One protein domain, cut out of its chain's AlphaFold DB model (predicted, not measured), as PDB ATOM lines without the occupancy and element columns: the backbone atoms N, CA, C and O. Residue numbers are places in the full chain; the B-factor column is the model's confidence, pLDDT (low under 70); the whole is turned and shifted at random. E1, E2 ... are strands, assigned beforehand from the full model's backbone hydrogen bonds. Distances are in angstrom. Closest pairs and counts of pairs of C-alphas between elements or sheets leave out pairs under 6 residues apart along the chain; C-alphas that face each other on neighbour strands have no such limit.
ATOM      1  N   GLN A 169     138.266 201.060 121.632       89.19
ATOM      2  CA  GLN A 169     137.759 201.359 122.982       89.19
ATOM      3  C   GLN A 169     136.851 200.237 123.519       89.19
ATOM      4  O   GLN A 169     136.808 199.992 124.725       89.19
ATOM      5  N   LEU A 170     136.194 199.474 122.635       89.81
ATOM      6  CA  LEU A 170     135.400 198.294 123.011       89.81
ATOM      7  C   LEU A 170     136.262 197.129 123.534       89.81
ATOM      8  O   LEU A 170     135.742 196.194 124.133       89.81
ATOM      9  N   TYR A 171     137.581 197.196 123.354       91.12
ATOM     10  CA  TYR A 171     138.549 196.185 123.793       91.12
ATOM     11  C   TYR A 171     139.463 196.695 124.915       91.12
ATOM     12  O   TYR A 171     140.370 195.979 125.335       91.12
ATOM     13  N   ASP A 172     139.230 197.916 125.409       90.69
ATOM     14  CA  ASP A 172     140.043 198.527 126.455       90.69
ATOM     15  C   ASP A 172     139.974 197.723 127.761       90.69
ATOM     16  O   ASP A 172     138.960 197.685 128.466       90.69
ATOM     17  N   ALA A 173     141.091 197.077 128.078       88.56
ATOM     18  CA  ALA A 173     141.270 196.225 129.235       88.56
ATOM     19  C   ALA A 173     141.818 196.980 130.456       88.56
ATOM     20  O   ALA A 173     142.122 196.346 131.467       88.56
ATOM     21  N   ARG A 174     141.919 198.320 130.418       84.44
ATOM     22  CA  ARG A 174     142.236 199.136 131.607       84.44
ATOM     23  C   ARG A 174     141.202 198.960 132.721       84.44
ATOM     24  O   ARG A 174     141.585 198.981 133.886       84.44
ATOM     25  N   GLY A 175     139.939 198.714 132.366       70.38
ATOM     26  CA  GLY A 175     138.823 198.507 133.295       70.38
ATOM     27  C   GLY A 175     138.078 199.798 133.659       70.38
ATOM     28  O   GLY A 175     138.643 200.890 133.669       70.38
ATOM     29  N   GLY A 176     136.781 199.676 133.959       57.88
ATOM     30  CA  GLY A 176     135.967 200.803 134.425       57.88
ATOM     31  C   GLY A 176     136.386 201.239 135.832       57.88
ATOM     32  O   GLY A 176     136.544 200.398 136.710       57.88
ATOM     33  N   GLY A 177     136.577 202.544 136.045       54.56
ATOM     34  CA  GLY A 177     137.035 203.083 137.334       54.56
ATOM     35  C   GLY A 177     138.537 202.923 137.605       54.56
ATOM     36  O   GLY A 177     138.960 203.086 138.745       54.56
ATOM     37  N   ALA A 178     139.344 202.617 136.582       56.31
ATOM     38  CA  ALA A 178     140.784 202.441 136.720       56.31
ATOM     39  C   ALA A 178     141.479 203.687 137.299       56.31
ATOM     40  O   ALA A 178     141.706 204.683 136.608       56.31
ATOM     41  N   THR A 179     141.870 203.612 138.569       56.06
ATOM     42  CA  THR A 179     142.711 204.627 139.199       56.06
ATOM     43  C   THR A 179     144.132 204.510 138.665       56.06
ATOM     44  O   THR A 179     144.829 203.526 138.932       56.06
ATOM     45  N   THR A 180     144.597 205.539 137.955       65.94
ATOM     46  CA  THR A 180     146.032 205.758 137.756       65.94
ATOM     47  C   THR A 180     146.681 205.911 139.126       65.94
ATOM     48  O   THR A 180     146.521 206.940 139.783       65.94
ATOM     49  N   GLY A 181     147.398 204.873 139.559       68.94
ATOM     50  CA  GLY A 181     148.295 204.944 140.708       68.94
ATOM     51  C   GLY A 181     149.381 206.014 140.521       68.94
ATOM     52  O   GLY A 181     149.521 206.563 139.423       68.94
ATOM     53  N   PRO A 182     150.140 206.336 141.580       77.88
ATOM     54  CA  PRO A 182     151.068 207.460 141.580       77.88
ATOM     55  C   PRO A 182     152.108 207.367 140.457       77.88
ATOM     56  O   PRO A 182     152.657 206.302 140.175       77.88
ATOM     57  N   ALA A 183     152.429 208.512 139.852       81.31
ATOM     58  CA  ALA A 183     153.555 208.618 138.934       81.31
ATOM     59  C   ALA A 183     154.868 208.422 139.710       81.31
ATOM     60  O   ALA A 183     155.142 209.138 140.674       81.31
ATOM     61  N   ILE A 184     155.681 207.450 139.296       84.56
ATOM     62  CA  ILE A 184     156.906 207.052 140.003       84.56
ATOM     63  C   ILE A 184     158.110 207.318 139.103       84.56
ATOM     64  O   ILE A 184     158.171 206.860 137.961       84.56
ATOM     65  N   GLN A 185     159.078 208.077 139.618       87.56
ATOM     66  CA  GLN A 185     160.247 208.506 138.856       87.56
ATOM     67  C   GLN A 185     161.026 207.298 138.310       87.56
ATOM     68  O   GLN A 185     161.338 206.355 139.034       87.56
ATOM     69  N   GLY A 186     161.339 207.322 137.011       87.56
ATOM     70  CA  GLY A 186     162.053 206.231 136.342       87.56
ATOM     71  C   GLY A 186     161.216 204.974 136.066       87.56
ATOM     72  O   GLY A 186     161.775 203.982 135.598       87.56
ATOM     73  N   LYS A 187     159.897 204.992 136.304       88.69
ATOM     74  CA  LYS A 187     158.985 203.892 135.956       88.69
ATOM     75  C   LYS A 187     157.974 204.303 134.884       88.69
ATOM     76  O   LYS A 187     157.453 205.414 134.915       88.69
ATOM     77  N   ARG A 188     157.666 203.391 133.954       89.56
ATOM     78  CA  ARG A 188     156.500 203.498 133.059       89.56
ATOM     79  C   ARG A 188     155.346 202.714 133.675       89.56
ATOM     80  O   ARG A 188     155.511 201.544 134.016       89.56
ATOM     81  N   GLN A 189     154.202 203.373 133.818       88.69
ATOM     82  CA  GLN A 189     152.967 202.779 134.319       88.69
ATOM     83  C   GLN A 189     152.201 202.097 133.179       88.69
ATOM     84  O   GLN A 189     152.095 202.641 132.080       88.69
ATOM     85  N   TYR A 190     151.643 200.927 133.469       88.62
ATOM     86  CA  TYR A 190     150.756 200.156 132.608       88.62
ATOM     87  C   TYR A 190     149.499 199.835 133.419       88.62
ATOM     88  O   TYR A 190     149.595 199.241 134.492       88.62
ATOM     89  N   VAL A 191     148.331 200.255 132.940       88.31
ATOM     90  CA  VAL A 191     147.050 200.034 133.627       88.31
ATOM     91  C   VAL A 191     146.326 198.883 132.935       88.31
ATOM     92  O   VAL A 191     146.096 198.950 131.732       88.31
ATOM     93  N   MET A 192     146.017 197.818 133.672       89.00
ATOM     94  CA  MET A 192     145.427 196.575 133.158       89.00
ATOM     95  C   MET A 192     144.525 195.962 134.230       89.00
ATOM     96  O   MET A 192     144.925 195.881 135.389       89.00
ATOM     97  N   GLY A 193     143.313 195.538 133.869       83.50
ATOM     98  CA  GLY A 193     142.381 194.876 134.789       83.50
ATOM     99  C   GLY A 193     141.994 195.708 136.020       83.50
ATOM    100  O   GLY A 193     141.738 195.141 137.074       83.50
ATOM    101  N   GLY A 194     142.003 197.042 135.921       84.00
ATOM    102  CA  GLY A 194     141.794 197.964 137.046       84.00
ATOM    103  C   GLY A 194     143.034 198.226 137.912       84.00
ATOM    104  O   GLY A 194     142.980 199.074 138.799       84.00
ATOM    105  N   GLN A 195     144.161 197.557 137.651       86.44
ATOM    106  CA  GLN A 195     145.377 197.620 138.465       86.44
ATOM    107  C   GLN A 195     146.534 198.332 137.740       86.44
ATOM    108  O   GLN A 195     146.674 198.267 136.519       86.44
ATOM    109  N   SER A 196     147.381 199.028 138.508       88.88
ATOM    110  CA  SER A 196     148.598 199.681 138.005       88.88
ATOM    111  C   SER A 196     149.832 198.791 138.172       88.88
ATOM    112  O   SER A 196     150.190 198.419 139.290       88.88
ATOM    113  N   TYR A 197     150.524 198.531 137.066       90.81
ATOM    114  CA  TYR A 197     151.799 197.821 136.987       90.81
ATOM    115  C   TYR A 197     152.906 198.780 136.546       90.81
ATOM    116  O   TYR A 197     152.670 199.690 135.753       90.81
ATOM    117  N   TYR A 198     154.132 198.570 137.023       91.31
ATOM    118  CA  TYR A 198     155.251 199.485 136.798       91.31
ATOM    119  C   TYR A 198     156.454 198.747 136.204       91.31
ATOM    120  O   TYR A 198     157.028 197.860 136.837       91.31
ATOM    121  N   GLY A 199     156.842 199.128 134.986       91.31
ATOM    122  CA  GLY A 199     158.080 198.697 134.326       91.31
ATOM    123  C   GLY A 199     159.158 199.780 134.379       91.31
ATOM    124  O   GLY A 199     158.900 200.898 134.823       91.31
ATOM    125  N   ASP A 200     160.372 199.478 133.922       89.00
ATOM    126  CA  ASP A 200     161.417 200.498 133.749       89.00
ATOM    127  C   ASP A 200     161.004 201.519 132.668       89.00
ATOM    128  O   ASP A 200     160.547 201.137 131.591       89.00
ATOM    129  N   ALA A 201     161.154 202.822 132.930       87.25
ATOM    130  CA  ALA A 201     160.857 203.865 131.941       87.25
ATOM    131  C   ALA A 201     161.821 203.864 130.738       87.25
ATOM    132  O   ALA A 201     161.500 204.430 129.695       87.25
ATOM    133  N   ARG A 202     162.999 203.240 130.873       84.44
ATOM    134  CA  ARG A 202     163.993 203.056 129.805       84.44
ATOM    135  C   ARG A 202     163.764 201.779 128.994       84.44
ATOM    136  O   ARG A 202     164.439 201.589 127.984       84.44
ATOM    137  N   PHE A 203     162.850 200.900 129.416       83.88
ATOM    138  CA  PHE A 203     162.518 199.705 128.645       83.88
ATOM    139  C   PHE A 203     161.903 200.095 127.296       83.88
ATOM    140  O   PHE A 203     160.955 200.875 127.219       83.88
ATOM    141  N   SER A 204     162.426 199.503 126.225       79.06
ATOM    142  CA  SER A 204     161.921 199.675 124.869       79.06
ATOM    143  C   SER A 204     162.045 198.367 124.103       79.06
ATOM    144  O   SER A 204     163.102 197.736 124.102       79.06
ATOM    145  N   LEU A 205     160.983 197.997 123.387       76.50
ATOM    146  CA  LEU A 205     160.971 196.837 122.492       76.50
ATOM    147  C   LEU A 205     161.985 196.987 121.346       76.50
ATOM    148  O   LEU A 205     162.524 195.993 120.869       76.50
ATOM    149  N   ALA A 206     162.331 198.219 120.950       68.44
ATOM    150  CA  ALA A 206     163.384 198.469 119.961       68.44
ATOM    151  C   ALA A 206     164.774 198.018 120.454       68.44
ATOM    152  O   ALA A 206     165.594 197.576 119.654       68.44
ATOM    153  N   SER A 207     165.008 198.063 121.767       65.94
ATOM    154  CA  SER A 207     166.264 197.701 122.427       65.94
ATOM    155  C   SER A 207     166.046 196.632 123.506       65.94
ATOM    156  O   SER A 207     166.590 196.742 124.607       65.94
ATOM    157  N   PHE A 208     165.204 195.635 123.208       71.31
ATOM    158  CA  PHE A 208     164.792 194.605 124.162       71.31
ATOM    159  C   PHE A 208     165.990 193.915 124.831       71.31
ATOM    160  O   PHE A 208     166.892 193.413 124.156       71.31
ATOM    161  N   LYS A 209     165.963 193.853 126.165       72.12
ATOM    162  CA  LYS A 209     166.946 193.164 127.002       72.12
ATOM    163  C   LYS A 209     166.225 192.417 128.120       72.12
ATOM    164  O   LYS A 209     165.399 192.988 128.830       72.12
ATOM    165  N   VAL A 210     166.555 191.136 128.276       70.44
ATOM    166  CA  VAL A 210     166.006 190.278 129.333       70.44
ATOM    167  C   VAL A 210     166.405 190.835 130.702       70.44
ATOM    168  O   VAL A 210     167.576 191.131 130.937       70.44
ATOM    169  N   GLY A 211     165.428 190.980 131.599       77.50
ATOM    170  CA  GLY A 211     165.586 191.569 132.931       77.50
ATOM    171  C   GLY A 211     164.999 192.976 133.035       77.50
ATOM    172  O   GLY A 211     164.295 193.262 134.000       77.50
ATOM    173  N   ASP A 212     165.199 193.809 132.011       83.00
ATOM    174  CA  ASP A 212     164.676 195.187 131.953       83.00
ATOM    175  C   ASP A 212     163.167 195.198 131.599       83.00
ATOM    176  O   ASP A 212     162.465 196.188 131.786       83.00
ATOM    177  N   ASN A 213     162.656 194.061 131.113       87.69
ATOM    178  CA  ASN A 213     161.285 193.817 130.662       87.69
ATOM    179  C   ASN A 213     160.290 193.431 131.778       87.69
ATOM    180  O   ASN A 213     159.167 193.023 131.479       87.69
ATOM    181  N   LYS A 214     160.695 193.486 133.050       92.19
ATOM    182  CA  LYS A 214     159.884 193.054 134.202       92.19
ATOM    183  C   LYS A 214     158.856 194.104 134.626       92.19
ATOM    184  O   LYS A 214     159.140 195.301 134.611       92.19
ATOM    185  N   LEU A 215     157.693 193.638 135.078       92.44
ATOM    186  CA  LEU A 215     156.628 194.463 135.648       92.44
ATOM    187  C   LEU A 215     156.456 194.187 137.141       92.44
ATOM    188  O   LEU A 215     156.485 193.036 137.586       92.44
ATOM    189  N   TYR A 216     156.250 195.259 137.900       91.50
ATOM    190  CA  TYR A 216     156.166 195.235 139.355       91.50
ATOM    191  C   TYR A 216     154.892 195.904 139.869       91.50
ATOM    192  O   TYR A 216     154.365 196.825 139.245       91.50
ATOM    193  N   VAL A 217     154.440 195.460 141.036       89.44
ATOM    194  CA  VAL A 217     153.320 196.028 141.796       89.44
ATOM    195  C   VAL A 217     153.815 196.276 143.227       89.44
ATOM    196  O   VAL A 217     154.539 195.426 143.753       89.44
ATOM    197  N   PRO A 218     153.500 197.419 143.860       84.44
ATOM    198  CA  PRO A 218     153.761 197.608 145.280       84.44
ATOM    199  C   PRO A 218     152.735 196.819 146.105       84.44
ATOM    200  O   PRO A 218     151.534 196.909 145.853       84.44
ATOM    201  N   ASP A 219     153.193 196.058 147.095       82.44
ATOM    202  CA  ASP A 219     152.298 195.417 148.058       82.44
ATOM    203  C   ASP A 219     151.740 196.413 149.092       82.44
ATOM    204  O   ASP A 219     152.069 197.602 149.096       82.44
ATOM    205  N   ALA A 220     150.898 195.927 150.010       78.81
ATOM    206  CA  ALA A 220     150.282 196.743 151.061       78.81
ATOM    207  C   ALA A 220     151.286 197.400 152.039       78.81
ATOM    208  O   ALA A 220     150.888 198.233 152.850       78.81
ATOM    209  N   ARG A 221     152.576 197.034 151.985       81.88
ATOM    210  CA  ARG A 221     153.674 197.631 152.765       81.88
ATOM    211  C   ARG A 221     154.576 198.527 151.904       81.88
ATOM    212  O   ARG A 221     155.576 199.037 152.402       81.88
ATOM    213  N   GLY A 222     154.244 198.716 150.624       79.38
ATOM    214  CA  GLY A 222     155.036 199.473 149.655       79.38
ATOM    215  C   GLY A 222     156.233 198.709 149.079       79.38
ATOM    216  O   GLY A 222     157.063 199.318 148.403       79.38
ATOM    217  N   VAL A 223     156.353 197.399 149.324       87.38
ATOM    218  CA  VAL A 223     157.457 196.586 148.795       87.38
ATOM    219  C   VAL A 223     157.136 196.146 147.369       87.38
ATOM    220  O   VAL A 223     156.039 195.683 147.068       87.38
ATOM    221  N   TRP A 224     158.107 196.286 146.469       88.31
ATOM    222  CA  TRP A 224     157.948 195.942 145.058       88.31
ATOM    223  C   TRP A 224     158.003 194.435 144.818       88.31
ATOM    224  O   TRP A 224     159.062 193.819 144.932       88.31
ATOM    225  N   GLN A 225     156.882 193.858 144.389       90.44
ATOM    226  CA  GLN A 225     156.785 192.456 143.992       90.44
ATOM    227  C   GLN A 225     156.742 192.344 142.463       90.44
ATOM    228  O   GLN A 225     156.060 193.121 141.792       90.44
ATOM    229  N   GLN A 226     157.500 191.405 141.884       91.38
ATOM    230  CA  GLN A 226     157.456 191.144 140.442       91.38
ATOM    231  C   GLN A 226     156.144 190.418 140.115       91.38
ATOM    232  O   GLN A 226     155.930 189.305 140.581       91.38
ATOM    233  N   SER A 227     155.300 191.036 139.290       89.75
ATOM    234  CA  SER A 227     153.953 190.545 138.964       89.75
ATOM    235  C   SER A 227     153.763 190.254 137.471       89.75
ATOM    236  O   SER A 227     152.658 189.933 137.048       89.75
ATOM    237  N   GLY A 228     154.806 190.385 136.649       92.38
ATOM    238  CA  GLY A 228     154.729 190.085 135.221       92.38
ATOM    239  C   GLY A 228     155.996 190.430 134.447       92.38
ATOM    240  O   GLY A 228     157.019 190.819 135.025       92.38
ATOM    241  N   ALA A 229     155.922 190.302 133.125       92.06
ATOM    242  CA  ALA A 229     156.964 190.703 132.187       92.06
ATOM    243  C   ALA A 229     156.387 190.992 130.789       92.06
ATOM    244  O   ALA A 229     155.302 190.534 130.442       92.06
ATOM    245  N   ILE A 230     157.139 191.724 129.971       89.12
ATOM    246  CA  ILE A 230     156.834 191.970 128.556       89.12
ATOM    247  C   ILE A 230     157.729 191.061 127.701       89.12
ATOM    248  O   ILE A 230     158.936 190.984 127.930       89.12
ATOM    249  N   THR A 231     157.159 190.345 126.737       85.12
ATOM    250  CA  THR A 231     157.895 189.458 125.811       85.12
ATOM    251  C   THR A 231     158.646 190.249 124.726       85.12
ATOM    252  O   THR A 231     158.406 191.443 124.545       85.12
ATOM    253  N   GLU A 232     159.550 189.602 123.975       77.56
ATOM    254  CA  GLU A 232     160.240 190.252 122.837       77.56
ATOM    255  C   GLU A 232     159.256 190.658 121.714       77.56
ATOM    256  O   GLU A 232     159.504 191.636 121.008       77.56
ATOM    257  N   ASP A 233     158.102 189.984 121.626       76.94
ATOM    258  CA  ASP A 233     156.999 190.274 120.694       76.94
ATOM    259  C   ASP A 233     155.983 191.307 121.226       76.94
ATOM    260  O   ASP A 233     154.964 191.570 120.586       76.94
ATOM    261  N   GLY A 234     156.238 191.911 122.392       84.94
ATOM    262  CA  GLY A 234     155.407 192.981 122.959       84.94
ATOM    263  C   GLY A 234     154.176 192.527 123.746       84.94
ATOM    264  O   GLY A 234     153.482 193.374 124.306       84.94
ATOM    265  N   ILE A 235     153.919 191.219 123.852       88.88
ATOM    266  CA  ILE A 235     152.856 190.686 124.717       88.88
ATOM    267  C   ILE A 235     153.238 190.930 126.175       88.88
ATOM    268  O   ILE A 235     154.325 190.537 126.608       88.88
ATOM    269  N   ILE A 236     152.337 191.557 126.923       91.62
ATOM    270  CA  ILE A 236     152.457 191.814 128.354       91.62
ATOM    271  C   ILE A 236     151.822 190.637 129.098       91.62
ATOM    272  O   ILE A 236     150.616 190.431 129.013       91.62
ATOM    273  N   GLN A 237     152.623 189.867 129.827       92.00
ATOM    274  CA  GLN A 237     152.170 188.718 130.607       92.00
ATOM    275  C   GLN A 237     152.159 189.074 132.092       92.00
ATOM    276  O   GLN A 237     153.195 189.429 132.660       92.00
ATOM    277  N   ILE A 238     150.991 188.964 132.721       90.25
ATOM    278  CA  ILE A 238     150.796 189.183 134.154       90.25
ATOM    279  C   ILE A 238     150.673 187.829 134.853       90.25
ATOM    280  O   ILE A 238     149.892 186.966 134.453       90.25
ATOM    281  N   SER A 239     151.484 187.650 135.891       81.50
ATOM    282  CA  SER A 239     151.530 186.463 136.740       81.50
ATOM    283  C   SER A 239     150.507 186.574 137.874       81.50
ATOM    284  O   SER A 239     150.417 187.610 138.529       81.50
ATOM    285  N   GLY A 240     149.778 185.487 138.113       69.69
ATOM    286  CA  GLY A 240     148.760 185.318 139.151       69.69
ATOM    287  C   GLY A 240     148.184 183.899 139.071       69.69
ATOM    288  O   GLY A 240     148.760 183.055 138.383       69.69
ATOM    289  N   ASP A 241     147.036 183.646 139.708       55.31
ATOM    290  CA  ASP A 241     146.367 182.325 139.701       55.31
ATOM    291  C   ASP A 241     146.004 181.832 138.287       55.31
ATOM    292  O   ASP A 241     145.890 180.633 138.035       55.31
ATOM    293  N   SER A 242     145.868 182.760 137.337       64.94
ATOM    294  CA  SER A 242     145.900 182.485 135.901       64.94
ATOM    295  C   SER A 242     146.785 183.515 135.197       64.94
ATOM    296  O   SER A 242     146.847 184.678 135.604       64.94
ATOM    297  N   ILE A 243     147.497 183.093 134.147       74.25
ATOM    298  CA  ILE A 243     148.341 183.993 133.352       74.25
ATOM    299  C   ILE A 243     147.435 184.819 132.438       74.25
ATOM    300  O   ILE A 243     146.916 184.310 131.446       74.25
ATOM    301  N   ALA A 244     147.275 186.102 132.753       85.31
ATOM    302  CA  ALA A 244     146.579 187.047 131.890       85.31
ATOM    303  C   ALA A 244     147.569 187.667 130.894       85.31
ATOM    304  O   ALA A 244     148.639 188.138 131.289       85.31
ATOM    305  N   SER A 245     147.214 187.679 129.607       92.56
ATOM    306  CA  SER A 245     148.019 188.309 128.557       92.56
ATOM    307  C   SER A 245     147.323 189.550 127.999       92.56
ATOM    308  O   SER A 245     146.104 189.586 127.820       92.56
ATOM    309  N   TYR A 246     148.110 190.586 127.728       92.38
ATOM    310  CA  TYR A 246     147.652 191.870 127.208       92.38
ATOM    311  C   TYR A 246     148.568 192.357 126.087       92.38
ATOM    312  O   TYR A 246     149.710 191.910 125.953       92.38
ATOM    313  N   LEU A 247     148.080 193.302 125.293       91.44
ATOM    314  CA  LEU A 247     148.818 193.904 124.190       91.44
ATOM    315  C   LEU A 247     148.498 195.400 124.076       91.44
ATOM    316  O   LEU A 247     147.358 195.805 124.283       91.44
ATOM    317  N   GLU A 248     149.486 196.227 123.732       87.69
ATOM    318  CA  GLU A 248     149.276 197.650 123.428       87.69
ATOM    319  C   GLU A 248     148.996 197.813 121.920       87.69
ATOM    320  O   GLU A 248     149.879 197.613 121.087       87.69
ATOM    321  N   VAL A 249     147.756 198.162 121.558       83.06
ATOM    322  CA  VAL A 249     147.277 198.308 120.175       83.06
ATOM    323  C   VAL A 249     146.665 199.693 119.993       83.06
ATOM    324  O   VAL A 249     145.709 200.052 120.672       83.06
ATOM    325  N   GLY A 250     147.203 200.500 119.075       77.00
ATOM    326  CA  GLY A 250     146.646 201.826 118.763       77.00
ATOM    327  C   GLY A 250     146.586 202.802 119.951       77.00
ATOM    328  O   GLY A 250     145.776 203.723 119.934       77.00
ATOM    329  N   GLY A 251     147.412 202.595 120.986       80.56
ATOM    330  CA  GLY A 251     147.384 203.359 122.241       80.56
ATOM    331  C   GLY A 251     146.366 202.864 123.279       80.56
ATOM    332  O   GLY A 251     146.232 203.478 124.335       80.56
ATOM    333  N   VAL A 252     145.665 201.759 123.006       87.69
ATOM    334  CA  VAL A 252     144.774 201.062 123.945       87.69
ATOM    335  C   VAL A 252     145.456 199.780 124.418       87.69
ATOM    336  O   VAL A 252     146.088 199.085 123.624       87.69
ATOM    337  N   VAL A 253     145.332 199.446 125.703       89.81
ATOM    338  CA  VAL A 253     145.773 198.141 126.209       89.81
ATOM    339  C   VAL A 253     144.592 197.183 126.142       89.81
ATOM    340  O   VAL A 253     143.566 197.431 126.769       89.81
ATOM    341  N   VAL A 254     144.729 196.106 125.377       91.44
ATOM    342  CA  VAL A 254     143.677 195.109 125.142       91.44
ATOM    343  C   VAL A 254     144.056 193.778 125.782       91.44
ATOM    344  O   VAL A 254     145.240 193.448 125.865       91.44
ATOM    345  N   ARG A 255     143.071 192.995 126.235       93.38
ATOM    346  CA  ARG A 255     143.309 191.615 126.684       93.38
ATOM    347  C   ARG A 255     143.419 190.702 125.466       93.38
ATOM    348  O   ARG A 255     142.638 190.833 124.523       93.38
ATOM    349  N   VAL A 256     144.363 189.766 125.504       93.31
ATOM    350  CA  VAL A 256     144.517 188.720 124.490       93.31
ATOM    351  C   VAL A 256     144.591 187.352 125.157       93.31
ATOM    352  O   VAL A 256     145.366 187.163 126.089       93.31
ATOM    353  N   ASP A 257     143.834 186.388 124.644       91.62
ATOM    354  CA  ASP A 257     143.927 184.989 125.064       91.62
ATOM    355  C   ASP A 257     144.451 184.150 123.880       91.62
ATOM    356  O   ASP A 257     144.238 184.499 122.714       91.62
ATOM    357  N   LEU A 258     145.184 183.066 124.153       88.12
ATOM    358  CA  LEU A 258     145.686 182.161 123.113       88.12
ATOM    359  C   LEU A 258     144.624 181.104 122.788       88.12
ATOM    360  O   LEU A 258     144.376 180.205 123.591       88.12
ATOM    361  N   ASP A 259     144.042 181.172 121.593       87.19
ATOM    362  CA  ASP A 259     143.214 180.098 121.049       87.19
ATOM    363  C   ASP A 259     144.123 178.915 120.689       87.19
ATOM    364  O   ASP A 259     144.892 178.974 119.726       87.19
ATOM    365  N   SER A 260     144.039 177.835 121.466       85.00
ATOM    366  CA  SER A 260     144.819 176.608 121.270       85.00
ATOM    367  C   SER A 260     144.368 175.771 120.067       85.00
ATOM    368  O   SER A 260     145.151 174.971 119.559       85.00
ATOM    369  N   THR A 261     143.141 175.968 119.575       85.81
ATOM    370  CA  THR A 261     142.591 175.263 118.405       85.81
ATOM    371  C   THR A 261     143.131 175.854 117.106       85.81
ATOM    372  O   THR A 261     143.420 175.120 116.162       85.81
ATOM    373  N   ARG A 262     143.299 177.181 117.055       82.50
ATOM    374  CA  ARG A 262     143.893 177.899 115.910       82.50
ATOM    375  C   ARG A 262     145.383 178.207 116.082       82.50
ATOM    376  O   ARG A 262     146.039 178.586 115.113       82.50
ATOM    377  N   ASN A 263     145.912 178.044 117.296       83.62
ATOM    378  CA  ASN A 263     147.235 178.495 117.736       83.62
ATOM    379  C   ASN A 263     147.489 179.981 117.406       83.62
ATOM    380  O   ASN A 263     148.512 180.340 116.819       83.62
ATOM    381  N   LYS A 264     146.519 180.842 117.745       86.56
ATOM    382  CA  LYS A 264     146.562 182.294 117.502       86.56
ATOM    383  C   LYS A 264     146.061 183.080 118.703       86.56
ATOM    384  O   LYS A 264     145.131 182.657 119.382       86.56
ATOM    385  N   TYR A 265     146.634 184.259 118.922       89.38
ATOM    386  CA  TYR A 265     146.085 185.201 119.890       89.38
ATOM    387  C   TYR A 265     144.773 185.789 119.374       89.38
ATOM    388  O   TYR A 265     144.669 186.184 118.209       89.38
ATOM    389  N   GLN A 266     143.784 185.865 120.254       92.69
ATOM    390  CA  GLN A 266     142.515 186.530 120.015       92.69
ATOM    391  C   GLN A 266     142.384 187.696 120.990       92.69
ATOM    392  O   GLN A 266     142.497 187.524 122.201       92.69
ATOM    393  N   MET A 267     142.144 188.890 120.455       92.81
ATOM    394  CA  MET A 267     141.785 190.064 121.234       92.81
ATOM    395  C   MET A 267     140.368 189.895 121.782       92.81
ATOM    396  O   MET A 267     139.423 189.671 121.017       92.81
ATOM    397  N   ILE A 268     140.244 189.996 123.103       91.62
ATOM    398  CA  ILE A 268     139.014 189.728 123.845       91.62
ATOM    399  C   ILE A 268     138.271 191.052 124.084       91.62
ATOM    400  O   ILE A 268     138.901 192.015 124.533       91.62
ATOM    401  N   PRO A 269     136.963 191.140 123.776       89.69
ATOM    402  CA  PRO A 269     136.151 192.323 124.071       89.69
ATOM    403  C   PRO A 269     136.158 192.651 125.566       89.69
ATOM    404  O   PRO A 269     136.267 191.759 126.412       89.69
ATOM    405  N   ASN A 270     135.996 193.929 125.918       84.56
ATOM    406  CA  ASN A 270     135.783 194.284 127.317       84.56
ATOM    407  C   ASN A 270     134.442 193.689 127.798       84.56
ATOM    408  O   ASN A 270     133.501 193.551 127.013       84.56
ATOM    409  N   ALA A 271     134.347 193.340 129.086       76.06
ATOM    410  CA  ALA A 271     133.223 192.570 129.639       76.06
ATOM    411  C   ALA A 271     131.840 193.253 129.535       76.06
ATOM    412  O   ALA A 271     130.823 192.601 129.752       76.06
ATOM    413  N   HIS A 272     131.799 194.547 129.204       74.88
ATOM    414  CA  HIS A 272     130.575 195.336 129.042       74.88
ATOM    415  C   HIS A 272     130.223 195.590 127.566       74.88
ATOM    416  O   HIS A 272     129.267 196.305 127.273       74.88
ATOM    417  N   SER A 273     130.994 195.031 126.628       78.94
ATOM    418  CA  SER A 273     130.803 195.206 125.190       78.94
ATOM    419  C   SER A 273     130.323 193.915 124.525       78.94
ATOM    420  O   SER A 273     130.756 192.815 124.858       78.94
ATOM    421  N   HIS A 274     129.460 194.055 123.520       81.88
ATOM    422  CA  HIS A 274     129.028 192.953 122.651       81.88
ATOM    423  C   HIS A 274     129.903 192.830 121.389       81.88
ATOM    424  O   HIS A 274     129.445 192.354 120.348       81.88
ATOM    425  N   ALA A 275     131.146 193.317 121.442       86.62
ATOM    426  CA  ALA A 275     132.059 193.279 120.307       86.62
ATOM    427  C   ALA A 275     132.591 191.845 120.080       86.62
ATOM    428  O   ALA A 275     132.796 191.106 121.043       86.62
ATOM    429  N   PRO A 276     132.819 191.409 118.827       88.44
ATOM    430  CA  PRO A 276     133.343 190.073 118.551       88.44
ATOM    431  C   PRO A 276     134.828 189.967 118.921       88.44
ATOM    432  O   PRO A 276     135.571 190.943 118.811       88.44
ATOM    433  N   GLY A 277     135.295 188.770 119.282       89.44
ATOM    434  CA  GLY A 277     136.729 188.504 119.417       89.44
ATOM    435  C   GLY A 277     137.457 188.648 118.074       89.44
ATOM    436  O   GLY A 277     136.953 188.197 117.042       89.44
ATOM    437  N   VAL A 278     138.641 189.265 118.072       91.19
ATOM    438  CA  VAL A 278     139.423 189.521 116.847       91.19
ATOM    439  C   VAL A 278     140.719 188.728 116.886       91.19
ATOM    440  O   VAL A 278     141.579 188.987 117.721       91.19
ATOM    441  N   TYR A 279     140.877 187.767 115.979       92.44
ATOM    442  CA  TYR A 279     142.145 187.052 115.835       92.44
ATOM    443  C   TYR A 279     143.240 187.985 115.332       92.44
ATOM    444  O   TYR A 279     143.003 188.825 114.462       92.44
ATOM    445  N   LEU A 280     144.436 187.820 115.885       90.44
ATOM    446  CA  LEU A 280     145.603 188.626 115.574       90.44
ATOM    447  C   LEU A 280     146.638 187.789 114.830       90.44
ATOM    448  O   LEU A 280     146.956 186.660 115.207       90.44
ATOM    449  N   ASP A 281     147.214 188.399 113.806       88.62
ATOM    450  CA  ASP A 281     148.537 188.042 113.327       88.62
ATOM    451  C   ASP A 281     149.556 189.008 113.947       88.62
ATOM    452  O   ASP A 281     149.238 190.148 114.290       88.62
ATOM    453  N   THR A 282     150.821 188.609 114.016       83.62
ATOM    454  CA  THR A 282     151.931 189.553 114.218       83.62
ATOM    455  C   THR A 282     151.948 190.631 113.108       83.62
ATOM    456  O   THR A 282     151.261 190.513 112.089       83.62
ATOM    457  N   GLY A 283     152.699 191.709 113.289       85.19
ATOM    458  CA  GLY A 283     152.851 192.800 112.322       85.19
ATOM    459  C   GLY A 283     154.168 192.719 111.555       85.19
ATOM    460  O   GLY A 283     155.042 191.907 111.864       85.19
TER     461      GLY A 283
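Overview. This is residues 169 to 283 of the 576 residues of an uncharacterized protein of Pseudomonas sp. OV184 (UniProt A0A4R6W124). Picture one long, strongly twisted sheet in which E3 to E9 follow one another strand beside strand, with the hairpin of E1 and E2 packed crosswise on E3 at one end and its turn reaching toward E6 and E7. You will find 115 printed residues with no named helix and nine named strands, E1 to E9 in chain order; the class is all strand, though 51 of the 115 residues, under half, are in named strands. The large sheet has the order E3 - E4 - E5 - E6 - E7 - E8 - E9 and is all antiparallel. The whole is compact, with a radius of gyration of the C-alphas of 14.4 A and spans of 39 by 33 by 28 A.

Along the chain. Start at Gln 169 and pass residues 169 to 186, which hold no named element. Find C-alpha 187 at (158.985, 203.892, 135.956); there E1 begins and runs to residue 192, 15.7 A. E2 is residues 195 to 200, 17.0 A. After residues 201 to 213 come E3, residues 214 to 218, and E4, residues 224 to 230, 17.0 A long. E5 is residues 236 to 238, E6 residues 244 to 249, 16.3 A. Find C-alpha 252 at (144.774, 201.062, 123.945); from there E7, the longest strand, runs to residue 259, 21.2 A. E8 is residues 264 to 268, and E9, residues 278 to 282, ends with C-alpha 282 at (151.931, 189.553, 114.218).

Arrangement. Begin with the large sheet, a meander, each strand the antiparallel neighbour of the one before; E3 and E9 are its edge strands. Look for N 217 and O 225, 2.9 A, between E3 and E4; N 237 and O 229, 2.8 A, between E4 and E5; and N 236 and O 246, 2.8 A, between E5 and E6. Further on, N 249 and O 252 are 2.8 A apart between E6 and E7, N 266 and O 257 2.9 A between E7 and E8, and N 267 and O 278 2.8 A between E8 and E9. The hairpin of E1 and E2 has N 190 and O 197 within hydrogen-bond range, 2.8 A. The closest C-alphas of E2 and E3 are those of Gly 199 and Leu 215, 4.7 A. Those of E1 and E7 are Met 192 and Val 253, 7.1 A. E1 and E9 are apart.

Size, cuts and confidence. The C-alphas farthest apart are those of Arg 221 and Arg 262, 42.9 A. The printed part has no cut. The link from E2 to E3 is long. The mean pLDDT of the printed part is 83.8; look for values under 70 at residues 176 to 181, 206 to 207 and 240 to 242.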